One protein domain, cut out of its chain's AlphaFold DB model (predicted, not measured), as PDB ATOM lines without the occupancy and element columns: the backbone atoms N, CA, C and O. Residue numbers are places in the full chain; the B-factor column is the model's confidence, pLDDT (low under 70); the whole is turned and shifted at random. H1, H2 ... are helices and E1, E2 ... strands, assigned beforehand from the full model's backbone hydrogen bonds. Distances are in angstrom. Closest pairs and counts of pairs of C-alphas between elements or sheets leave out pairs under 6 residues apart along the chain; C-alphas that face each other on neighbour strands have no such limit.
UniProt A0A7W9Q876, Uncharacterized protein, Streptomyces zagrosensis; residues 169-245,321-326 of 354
ATOM      1  N   GLY A 169      36.068  13.138  -0.704       89.88
ATOM      2  CA  GLY A 169      36.183  14.175  -1.732       89.88
ATOM      3  C   GLY A 169      35.457  15.472  -1.373       89.88
ATOM      4  O   GLY A 169      34.936  15.629  -0.268       89.88
ATOM      5  N   GLY A 170      35.425  16.409  -2.324       92.25
ATOM      6  CA  GLY A 170      34.801  17.727  -2.138       92.25
ATOM      7  C   GLY A 170      35.644  18.716  -1.326       92.25
ATOM      8  O   GLY A 170      35.110  19.693  -0.808       92.25
ATOM      9  N   TRP A 171      36.950  18.458  -1.204       96.31
ATOM     10  CA  TRP A 171      37.899  19.337  -0.526       96.31
ATOM     11  C   TRP A 171      38.184  20.581  -1.358       96.31
ATOM     12  O   TRP A 171      38.661  20.487  -2.486       96.31
ATOM     13  N   ARG A 172      37.936  21.754  -0.775       96.50
ATOM     14  CA  ARG A 172      38.334  23.046  -1.346       96.50
ATOM     15  C   ARG A 172      39.442  23.662  -0.512       96.50
ATOM     16  O   ARG A 172      39.373  23.621   0.714       96.50
ATOM     17  N   ARG A 173      40.458  24.217  -1.171       96.31
ATOM     18  CA  ARG A 173      41.560  24.906  -0.491       96.31
ATOM     19  C   ARG A 173      41.023  26.136   0.241       96.31
ATOM     20  O   ARG A 173      40.236  26.893  -0.322       96.31
ATOM     21  N   VAL A 174      41.459  26.322   1.481       95.44
ATOM     22  CA  VAL A 174      41.165  27.500   2.297       95.44
ATOM     23  C   VAL A 174      42.397  28.410   2.260       95.44
ATOM     24  O   VAL A 174      43.487  27.949   2.615       95.44
ATOM     25  N   PRO A 175      42.274  29.664   1.794       93.00
ATOM     26  CA  PRO A 175      43.376  30.620   1.819       93.00
ATOM     27  C   PRO A 175      43.627  31.150   3.241       93.00
ATOM     28  O   PRO A 175      42.821  30.946   4.147       93.00
ATOM     29  N   GLY A 176      44.742  31.859   3.430       90.19
ATOM     30  CA  GLY A 176      45.042  32.556   4.686       90.19
ATOM     31  C   GLY A 176      45.761  31.722   5.748       90.19
ATOM     32  O   GLY A 176      45.937  32.202   6.861       90.19
ATOM     33  N   LEU A 177      46.200  30.498   5.432       92.56
ATOM     34  CA  LEU A 177      47.118  29.775   6.313       92.56
ATOM     35  C   LEU A 177      48.487  30.491   6.313       92.56
ATOM     36  O   LEU A 177      49.017  30.730   5.224       92.56
ATOM     37  N   PRO A 178      49.062  30.829   7.485       92.75
ATOM     38  CA  PRO A 178      50.423  31.353   7.570       92.75
ATOM     39  C   PRO A 178      51.453  30.360   7.013       92.75
ATOM     40  O   PRO A 178      51.180  29.164   6.910       92.75
ATOM     41  N   GLY A 179      52.648  30.850   6.673       90.19
ATOM     42  CA  GLY A 179      53.748  29.995   6.215       90.19
ATOM     43  C   GLY A 179      54.230  29.011   7.287       90.19
ATOM     44  O   GLY A 179      53.999  29.206   8.480       90.19
ATOM     45  N   ASP A 180      54.936  27.965   6.859       90.94
ATOM     46  CA  ASP A 180      55.348  26.835   7.698       90.94
ATOM     47  C   ASP A 180      56.089  27.253   8.979       90.94
ATOM     48  O   ASP A 180      55.798  26.732  10.053       90.94
ATOM     49  N   ALA A 181      57.023  28.206   8.881       90.12
ATOM     50  CA  ALA A 181      57.744  28.746  10.035       90.12
ATOM     51  C   ALA A 181      56.793  29.440  11.024       90.12
ATOM     52  O   ALA A 181      56.721  29.039  12.180       90.12
ATOM     53  N   ALA A 182      55.954  30.363  10.541       92.69
ATOM     54  CA  ALA A 182      54.986  31.082  11.370       92.69
ATOM     55  C   ALA A 182      53.974  30.145  12.056       92.69
ATOM     56  O   ALA A 182      53.572  30.379  13.194       92.69
ATOM     57  N   VAL A 183      53.571  29.057  11.389       94.00
ATOM     58  CA  VAL A 183      52.706  28.025  11.983       94.00
ATOM     59  C   VAL A 183      53.419  27.292  13.126       94.00
ATOM     60  O   VAL A 183      52.802  27.042  14.162       94.00
ATOM     61  N   ARG A 184      54.707  26.957  12.969       92.00
ATOM     62  CA  ARG A 184      55.507  26.332  14.038       92.00
ATOM     63  C   ARG A 184      55.732  27.297  15.204       92.00
ATOM     64  O   ARG A 184      55.553  26.889  16.350       92.00
ATOM     65  N   ASP A 185      56.036  28.558  14.914       93.94
ATOM     66  CA  ASP A 185      56.249  29.601  15.923       93.94
ATOM     67  C   ASP A 185      54.980  29.856  16.740       93.94
ATOM     68  O   ASP A 185      55.040  29.940  17.965       93.94
ATOM     69  N   ALA A 186      53.809  29.877  16.094       94.62
ATOM     70  CA  ALA A 186      52.526  30.012  16.781       94.62
ATOM     71  C   ALA A 186      52.271  28.868  17.779       94.62
ATOM     72  O   ALA A 186      51.766  29.103  18.877       94.62
ATOM     73  N   VAL A 187      52.646  27.630  17.435       95.00
ATOM     74  CA  VAL A 187      52.542  26.498  18.370       95.00
ATOM     75  C   VAL A 187      53.568  26.608  19.494       95.00
ATOM     76  O   VAL A 187      53.216  26.371  20.648       95.00
ATOM     77  N   ALA A 188      54.811  26.984  19.192       94.25
ATOM     78  CA  ALA A 188      55.845  27.172  20.207       94.25
ATOM     79  C   ALA A 188      55.446  28.253  21.227       94.25
ATOM     80  O   ALA A 188      55.561  28.029  22.432       94.25
ATOM     81  N   ALA A 189      54.893  29.372  20.752       96.31
ATOM     82  CA  ALA A 189      54.358  30.437  21.592       96.31
ATOM     83  C   ALA A 189      53.202  29.945  22.478       96.31
ATOM     84  O   ALA A 189      53.199  30.202  23.678       96.31
ATOM     85  N   ALA A 190      52.264  29.172  21.923       95.56
ATOM     86  CA  ALA A 190      51.147  28.609  22.682       95.56
ATOM     87  C   ALA A 190      51.595  27.602  23.759       95.56
ATOM     88  O   ALA A 190      51.072  27.612  24.873       95.56
ATOM     89  N   VAL A 191      52.593  26.757  23.466       94.62
ATOM     90  CA  VAL A 191      53.203  25.850  24.457       94.62
ATOM     91  C   VAL A 191      53.885  26.643  25.572       94.62
ATOM     92  O   VAL A 191      53.730  26.299  26.743       94.62
ATOM     93  N   ALA A 192      54.639  27.689  25.223       96.56
ATOM     94  CA  ALA A 192      55.304  28.547  26.197       96.56
ATOM     95  C   ALA A 192      54.288  29.268  27.095       96.56
ATOM     96  O   ALA A 192      54.455  29.281  28.312       96.56
ATOM     97  N   GLU A 193      53.200  29.783  26.519       96.81
ATOM     98  CA  GLU A 193      52.108  30.404  27.272       96.81
ATOM     99  C   GLU A 193      51.438  29.409  28.228       96.81
ATOM    100  O   GLU A 193      51.228  29.736  29.394       96.81
ATOM    101  N   PHE A 194      51.133  28.191  27.768       95.19
ATOM    102  CA  PHE A 194      50.535  27.157  28.617       95.19
ATOM    103  C   PHE A 194      51.420  26.844  29.829       95.19
ATOM    104  O   PHE A 194      50.926  26.806  30.953       95.19
ATOM    105  N   ARG A 195      52.731  26.668  29.609       94.69
ATOM    106  CA  ARG A 195      53.701  26.411  30.685       94.69
ATOM    107  C   ARG A 195      53.794  27.578  31.659       94.69
ATOM    108  O   ARG A 195      53.697  27.357  32.857       94.69
ATOM    109  N   ALA A 196      53.899  28.805  31.150       95.94
ATOM    110  CA  ALA A 196      53.954  29.998  31.989       95.94
ATOM    111  C   ALA A 196      52.702  30.122  32.869       95.94
ATOM    112  O   ALA A 196      52.811  30.363  34.069       95.94
ATOM    113  N   ARG A 197      51.508  29.893  32.304       95.00
ATOM    114  CA  ARG A 197      50.266  29.904  33.084       95.00
ATOM    115  C   ARG A 197      50.253  28.798  34.138       95.00
ATOM    116  O   ARG A 197      49.933  29.101  35.283       95.00
ATOM    117  N   ASP A 198      50.649  27.569  33.792       91.50
ATOM    118  CA  ASP A 198      50.723  26.450  34.747       91.50
ATOM    119  C   ASP A 198      51.691  26.726  35.910       91.50
ATOM    120  O   ASP A 198      51.377  26.441  37.064       91.50
ATOM    121  N   GLU A 199      52.844  27.336  35.627       92.75
ATOM    122  CA  GLU A 199      53.848  27.701  36.633       92.75
ATOM    123  C   GLU A 199      53.343  28.793  37.589       92.75
ATOM    124  O   GLU A 199      53.581  28.722  38.798       92.75
ATOM    125  N   THR A 200      52.594  29.772  37.066       93.06
ATOM    126  CA  THR A 200      52.019  30.873  37.861       93.06
ATOM    127  C   THR A 200      50.811  30.473  38.709       93.06
ATOM    128  O   THR A 200      50.394  31.261  39.559       93.06
ATOM    129  N   LEU A 201      50.243  29.277  38.510       90.94
ATOM    130  CA  LEU A 201      49.108  28.818  39.309       90.94
ATOM    131  C   LEU A 201      49.515  28.658  40.785       90.94
ATOM    132  O   LEU A 201      50.509  27.975  41.062       90.94
ATOM    133  N   PRO A 202      48.733  29.212  41.733       91.38
ATOM    134  CA  PRO A 202      48.854  28.895  43.157       91.38
ATOM    135  C   PRO A 202      48.709  27.391  43.408       91.38
ATOM    136  O   PRO A 202      48.001  26.708  42.661       91.38
ATOM    137  N   GLU A 203      49.343  26.861  44.457       86.88
ATOM    138  CA  GLU A 203      49.331  25.419  44.755       86.88
ATOM    139  C   GLU A 203      47.912  24.851  44.875       86.88
ATOM    140  O   GLU A 203      47.642  23.760  44.374       86.88
ATOM    141  N   GLU A 204      46.978  25.629  45.425       90.19
ATOM    142  CA  GLU A 204      45.572  25.255  45.594       90.19
ATOM    143  C   GLU A 204      44.830  25.114  44.255       90.19
ATOM    144  O   GLU A 204      43.840  24.388  44.158       90.19
ATOM    145  N   GLN A 205      45.300  25.802  43.209       88.50
ATOM    146  CA  GLN A 205      44.662  25.855  41.892       88.50
ATOM    147  C   GLN A 205      45.344  24.960  40.851       88.50
ATOM    148  O   GLN A 205      44.797  24.792  39.762       88.50
ATOM    149  N   ARG A 206      46.481  24.317  41.169       89.50
ATOM    150  CA  ARG A 206      47.214  23.371  40.291       89.50
ATOM    151  C   ARG A 206      46.494  22.026  40.119       89.50
ATOM    152  O   ARG A 206      47.061  20.943  40.270       89.50
ATOM    153  N   THR A 207      45.214  22.084  39.784       93.25
ATOM    154  CA  THR A 207      44.347  20.928  39.562       93.25
ATOM    155  C   THR A 207      44.337  20.524  38.088       93.25
ATOM    156  O   THR A 207      44.645  21.315  37.193       93.25
ATOM    157  N   ARG A 208      43.941  19.276  37.807       89.31
ATOM    158  CA  ARG A 208      43.735  18.801  36.428       89.31
ATOM    159  C   ARG A 208      42.677  19.632  35.694       89.31
ATOM    160  O   ARG A 208      42.905  20.006  34.555       89.31
ATOM    161  N   ALA A 209      41.572  19.959  36.363       89.94
ATOM    162  CA  ALA A 209      40.482  20.729  35.767       89.94
ATOM    163  C   ALA A 209      40.932  22.131  35.327       89.94
ATOM    164  O   ALA A 209      40.560  22.594  34.253       89.94
ATOM    165  N   GLU A 210      41.771  22.785  36.130       92.06
ATOM    166  CA  GLU A 210      42.285  24.115  35.812       92.06
ATOM    167  C   GLU A 210      43.276  24.085  34.642       92.06
ATOM    168  O   GLU A 210      43.177  24.879  33.707       92.06
ATOM    169  N   ARG A 211      44.170  23.092  34.622       91.69
ATOM    170  CA  ARG A 211      45.055  22.826  33.478       91.69
ATOM    171  C   ARG A 211      44.272  22.550  32.199       91.69
ATOM    172  O   ARG A 211      44.621  23.079  31.145       91.69
ATOM    173  N   ASP A 212      43.199  21.768  32.289       89.88
ATOM    174  CA  ASP A 212      42.329  21.462  31.153       89.88
ATOM    175  C   ASP A 212      41.592  22.722  30.665       89.88
ATOM    176  O   ASP A 212      41.480  22.932  29.455       89.88
ATOM    177  N   ARG A 213      41.166  23.611  31.576       92.38
ATOM    178  CA  ARG A 213      40.569  24.918  31.252       92.38
ATOM    179  C   ARG A 213      41.550  25.824  30.509       92.38
ATOM    180  O   ARG A 213      41.213  26.333  29.440       92.38
ATOM    181  N   ILE A 214      42.765  25.990  31.039       92.94
ATOM    182  CA  ILE A 214      43.836  26.782  30.410       92.94
ATOM    183  C   ILE A 214      44.188  26.199  29.039       92.94
ATOM    184  O   ILE A 214      44.291  26.929  28.052       92.94
ATOM    185  N   GLY A 215      44.332  24.875  28.965       91.62
ATOM    186  CA  GLY A 215      44.576  24.169  27.718       91.62
ATOM    187  C   GLY A 215      43.467  24.436  26.703       91.62
ATOM    188  O   GLY A 215      43.749  24.830  25.574       91.62
ATOM    189  N   HIS A 216      42.202  24.284  27.089       91.69
ATOM    190  CA  HIS A 216      41.076  24.536  26.196       91.69
ATOM    191  C   HIS A 216      41.085  25.969  25.647       91.69
ATOM    192  O   HIS A 216      40.911  26.158  24.443       91.69
ATOM    193  N   GLU A 217      41.349  26.974  26.487       94.19
ATOM    194  CA  GLU A 217      41.446  28.373  26.059       94.19
ATOM    195  C   GLU A 217      42.562  28.584  25.026       94.19
ATOM    196  O   GLU A 217      42.321  29.173  23.976       94.19
ATOM    197  N   ILE A 218      43.775  28.088  25.286       95.06
ATOM    198  CA  ILE A 218      44.930  28.297  24.402       95.06
ATOM    199  C   ILE A 218      44.767  27.513  23.097       95.06
ATOM    200  O   ILE A 218      44.915  28.060  22.002       95.06
ATOM    201  N   TRP A 219      44.434  26.226  23.194       93.94
ATOM    202  CA  TRP A 219      44.417  25.318  22.050       93.94
ATOM    203  C   TRP A 219      43.186  25.503  21.145       93.94
ATOM    204  O   TRP A 219      43.195  25.048  19.996       93.94
ATOM    205  N   SER A 220      42.126  26.169  21.620       92.25
ATOM    206  CA  SER A 220      40.943  26.498  20.809       92.25
ATOM    207  C   SER A 220      41.133  27.713  19.897       92.25
ATOM    208  O   SER A 220      40.406  27.821  18.907       92.25
ATOM    209  N   ARG A 221      42.121  28.580  20.170       95.19
ATOM    210  CA  ARG A 221      42.421  29.760  19.340       95.19
ATOM    211  C   ARG A 221      42.758  29.354  17.911       95.19
ATOM    212  O   ARG A 221      43.339  28.295  17.671       95.19
ATOM    213  N   THR A 222      42.402  30.196  16.954       95.31
ATOM    214  CA  THR A 222      42.584  29.915  15.529       95.31
ATOM    215  C   THR A 222      43.936  30.384  15.001       95.31
ATOM    216  O   THR A 222      44.545  31.318  15.519       95.31
ATOM    217  N   VAL A 223      44.412  29.733  13.940       94.06
ATOM    218  CA  VAL A 223      45.687  30.044  13.290       94.06
ATOM    219  C   VAL A 223      45.473  31.033  12.151       94.06
ATOM    220  O   VAL A 223      44.831  30.714  11.144       94.06
ATOM    221  N   GLY A 224      46.045  32.229  12.300       89.88
ATOM    222  CA  GLY A 224      45.851  33.327  11.355       89.88
ATOM    223  C   GLY A 224      44.362  33.679  11.186       89.88
ATOM    224  O   GLY A 224      43.583  33.504  12.123       89.88
ATOM    225  N   PRO A 225      43.927  34.126   9.995       90.75
ATOM    226  CA  PRO A 225      42.516  34.395   9.697       90.75
ATOM    227  C   PRO A 225      41.673  33.127   9.451       90.75
ATOM    228  O   PRO A 225      40.518  33.222   9.036       90.75
ATOM    229  N   THR A 226      42.238  31.928   9.624       93.81
ATOM    230  CA  THR A 226      41.535  30.674   9.322       93.81
ATOM    231  C   THR A 226      40.658  30.217  10.489       93.81
ATOM    232  O   THR A 226      40.744  30.733  11.593       93.81
ATOM    233  N   GLN A 227      39.837  29.191  10.261       93.12
ATOM    234  CA  GLN A 227      39.092  28.493  11.320       93.12
ATOM    235  C   GLN A 227      39.854  27.268  11.862       93.12
ATOM    236  O   GLN A 227      39.283  26.434  12.563       93.12
ATOM    237  N   LEU A 228      41.133  27.103  11.496       95.12
ATOM    238  CA  LEU A 228      41.958  25.993  11.961       95.12
ATOM    239  C   LEU A 228      42.401  26.273  13.404       95.12
ATOM    240  O   LEU A 228      43.122  27.243  13.625       95.12
ATOM    241  N   PRO A 229      42.021  25.441  14.381       95.25
ATOM    242  CA  PRO A 229      42.416  25.649  15.765       95.25
ATOM    243  C   PRO A 229      43.879  25.250  15.998       95.25
ATOM    244  O   PRO A 229      44.365  24.278  15.407       95.25
ATOM    245  N   LEU A 230      44.559  25.931  16.921       95.44
ATOM    246  CA  LEU A 230      45.938  25.639  17.324       95.44
ATOM    247  C   LEU A 230      46.103  24.191  17.787       95.44
ATOM    248  O   LEU A 230      47.120  23.576  17.472       95.44
ATOM    249  N   ARG A 231      45.081  23.595  18.423       95.12
ATOM    250  CA  ARG A 231      45.081  22.170  18.801       95.12
ATOM    251  C   ARG A 231      45.389  21.244  17.625       95.12
ATOM    252  O   ARG A 231      46.088  20.255  17.798       95.12
ATOM    253  N   ALA A 232      44.889  21.559  16.427       95.62
ATOM    254  CA  ALA A 232      45.091  20.725  15.246       95.62
ATOM    255  C   ALA A 232      46.540  20.795  14.755       95.62
ATOM    256  O   ALA A 232      47.107  19.790  14.329       95.62
ATOM    257  N   VAL A 233      47.148  21.975  14.848       95.75
ATOM    258  CA  VAL A 233      48.548  22.189  14.482       95.75
ATOM    259  C   VAL A 233      49.480  21.575  15.523       95.75
ATOM    260  O   VAL A 233      50.423  20.872  15.164       95.75
ATOM    261  N   HIS A 234      49.180  21.745  16.811       95.06
ATOM    262  CA  HIS A 234      49.932  21.103  17.883       95.06
ATOM    263  C   HIS A 234      49.837  19.571  17.795       95.06
ATOM    264  O   HIS A 234      50.853  18.889  17.901       95.06
ATOM    265  N   ALA A 235      48.665  19.022  17.460       95.31
ATOM    266  CA  ALA A 235      48.522  17.597  17.173       95.31
ATOM    267  C   ALA A 235      49.390  17.161  15.983       95.31
ATOM    268  O   ALA A 235      50.062  16.135  16.062       95.31
ATOM    269  N   ALA A 236      49.427  17.949  14.899       95.50
ATOM    270  CA  ALA A 236      50.301  17.686  13.756       95.50
ATOM    271  C   ALA A 236      51.783  17.670  14.166       95.50
ATOM    272  O   ALA A 236      52.537  16.822  13.695       95.50
ATOM    273  N   GLN A 237      52.211  18.563  15.062       93.75
ATOM    274  CA  GLN A 237      53.560  18.544  15.631       93.75
ATOM    275  C   GLN A 237      53.801  17.272  16.458       93.75
ATOM    276  O   GLN A 237      54.783  16.570  16.220       93.75
ATOM    277  N   ALA A 238      52.882  16.947  17.370       92.81
ATOM    278  CA  ALA A 238      52.953  15.807  18.281       92.81
ATOM    279  C   ALA A 238      53.064  14.459  17.548       92.81
ATOM    280  O   ALA A 238      53.874  13.613  17.921       92.81
ATOM    281  N   VAL A 239      52.317  14.267  16.452       94.06
ATOM    282  CA  VAL A 239      52.422  13.055  15.616       94.06
ATOM    283  C   VAL A 239      53.550  13.124  14.574       94.06
ATOM    284  O   VAL A 239      53.765  12.176  13.816       94.06
ATOM    285  N   GLY A 240      54.320  14.215  14.551       92.81
ATOM    286  CA  GLY A 240      55.504  14.373  13.706       92.81
ATOM    287  C   GLY A 240      55.206  14.708  12.245       92.81
ATOM    288  O   GLY A 240      56.004  14.350  11.378       92.81
ATOM    289  N   PHE A 241      54.082  15.371  11.962       94.31
ATOM    290  CA  PHE A 241      53.688  15.829  10.626       94.31
ATOM    291  C   PHE A 241      54.240  17.207  10.237       94.31
ATOM    292  O   PHE A 241      54.249  17.515   9.047       94.31
ATOM    293  N   LEU A 242      54.727  18.009  11.192       89.75
ATOM    294  CA  LEU A 242      55.287  19.355  10.959       89.75
ATOM    295  C   LEU A 242      56.821  19.405  10.971       89.75
ATOM    296  O   LEU A 242      57.407  20.432  11.327       89.75
ATOM    297  N   ARG A 243      57.489  18.305  10.603       81.31
ATOM    298  CA  ARG A 243      58.958  18.272  10.578       81.31
ATOM    299  C   ARG A 243      59.498  19.374   9.655       81.31
ATOM    300  O   ARG A 243      58.868  19.666   8.635       81.31
ATOM    301  N   PRO A 244      60.628  20.004  10.005       65.94
ATOM    302  CA  PRO A 244      61.358  20.804   9.037       65.94
ATOM    303  C   PRO A 244      61.736  19.889   7.868       65.94
ATOM    304  O   PRO A 244      62.204  18.765   8.087       65.94
ATOM    305  N   ALA A 245      61.472  20.335   6.639       49.12
ATOM    306  CA  ALA A 245      62.071  19.701   5.477       49.12
ATOM    307  C   ALA A 245      63.583  19.735   5.711       49.12
ATOM    308  O   ALA A 245      64.116  20.772   6.103       49.12
ATOM    309  N   LEU A 321      52.492  23.259   3.747       93.06
ATOM    310  CA  LEU A 321      51.226  23.217   4.450       93.06
ATOM    311  C   LEU A 321      50.090  23.769   3.589       93.06
ATOM    312  O   LEU A 321      50.107  24.904   3.113       93.06
ATOM    313  N   VAL A 322      49.036  22.967   3.443       95.12
ATOM    314  CA  VAL A 322      47.820  23.377   2.736       95.12
ATOM    315  C   VAL A 322      46.598  23.037   3.574       95.12
ATOM    316  O   VAL A 322      46.434  21.901   4.018       95.12
ATOM    317  N   LEU A 323      45.721  24.021   3.772       97.00
ATOM    318  CA  LEU A 323      44.451  23.846   4.466       97.00
ATOM    319  C   LEU A 323      43.319  23.597   3.464       97.00
ATOM    320  O   LEU A 323      43.189  24.307   2.466       97.00
ATOM    321  N   PHE A 324      42.470  22.617   3.756       97.25
ATOM    322  CA  PHE A 324      41.270  22.307   2.987       97.25
ATOM    323  C   PHE A 324      40.026  22.294   3.872       97.25
ATOM    324  O   PHE A 324      40.118  21.983   5.057       97.25
ATOM    325  N   ALA A 325      38.861  22.556   3.280       96.69
ATOM    326  CA  ALA A 325      37.555  22.424   3.917       96.69
ATOM    327  C   ALA A 325      36.610  21.540   3.092       96.69
ATOM    328  O   ALA A 325      36.587  21.633   1.862       96.69
ATOM    329  N   ALA A 326      35.808  20.714   3.769       95.38
ATOM    330  CA  ALA A 326      34.744  19.913   3.162       95.38
ATOM    331  C   ALA A 326      33.681  19.528   4.200       95.38
ATOM    332  O   ALA A 326      34.008  18.917   5.209       95.38
TER     333      ALA A 326
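What this domain is: This is residues 169 to 245 and 321 to 326 of the 354 residues of an uncharacterized protein of Streptomyces zagrosensis (UniProt A0A7W9Q876). Two helices, H1 and H2, form a long helical hairpin, and a shorter helix, H3, crosses it near its open end, where H1 begins and H2 ends. Farther along the long axis, past that open end, the single strand E1 runs crosswise, paired briefly with residues 172 to 173 of the unnamed opening stretch. The printed part has 83 residues, with three named helices and one named strand in the order H1, H2, H3, E1, and its class is mostly helix. It is loose, with a radius of gyration of the C-alphas of 14.9 A, and elongated, spanning 49 by 27 by 22 A.

Where its parts are: H1, the longest helix, covers residues 180 to 200 and measures 30.6 A from C-alpha 180 at (55.348, 26.835, 7.698) to C-alpha 200 at (52.019, 30.873, 37.861). H2 covers residues 208 to 220 and is 17.6 A long. H3 covers residues 230 to 238, 12.1 A. E1 covers residues 322 to 326, 13.5 A, and ends with C-alpha 326 at (34.744, 19.913, 3.162).

How they stand to each other: H1 and H2 are a helical hairpin: they touch and run opposite ways at a shallow tilt of 25 degrees. H1 touches H2 with residues 190 to 198 alone, and their closest C-alphas, those of Ala 190 and Ile 218, are 6.5 A apart. H3 is about perpendicular to H1, at 80 degrees. H1 touches H3 with residues 183 to 187 alone, the closest C-alphas being those of Val 187 and His 234, 6.0 A apart. H3 is also about perpendicular to H2, at 78 degrees. H2 touches H3 with residues 218 to 220 alone, and the closest C-alphas, those of Trp 219 and Arg 231, are 4.6 A apart. In H1, H2 and H3 every O i to N i+4 pair is within hydrogen-bond range. E1 is apart from H1, H2 and H3. It pairs with no named strand, but residues 324 to 325 of E1 pair antiparallel with residues 172 to 173.

The domain as a whole: The two C-alphas farthest apart, those of Gly 170 and Glu 203, are 49.7 A from each other, while the first and last printed C-alphas, those of Gly 169 and Ala 326, are 7.7 A apart. Residues 246 to 320 are not printed, and C-alphas 245 and 321 are 11.4 A apart across this cut, which falls in the link from H3 to E1. The links H1 to H2 and H2 to H3 are short, with 7 and 9 residues. The mean pLDDT of the printed part is 92.4, and residues 244 to 245 are under 70.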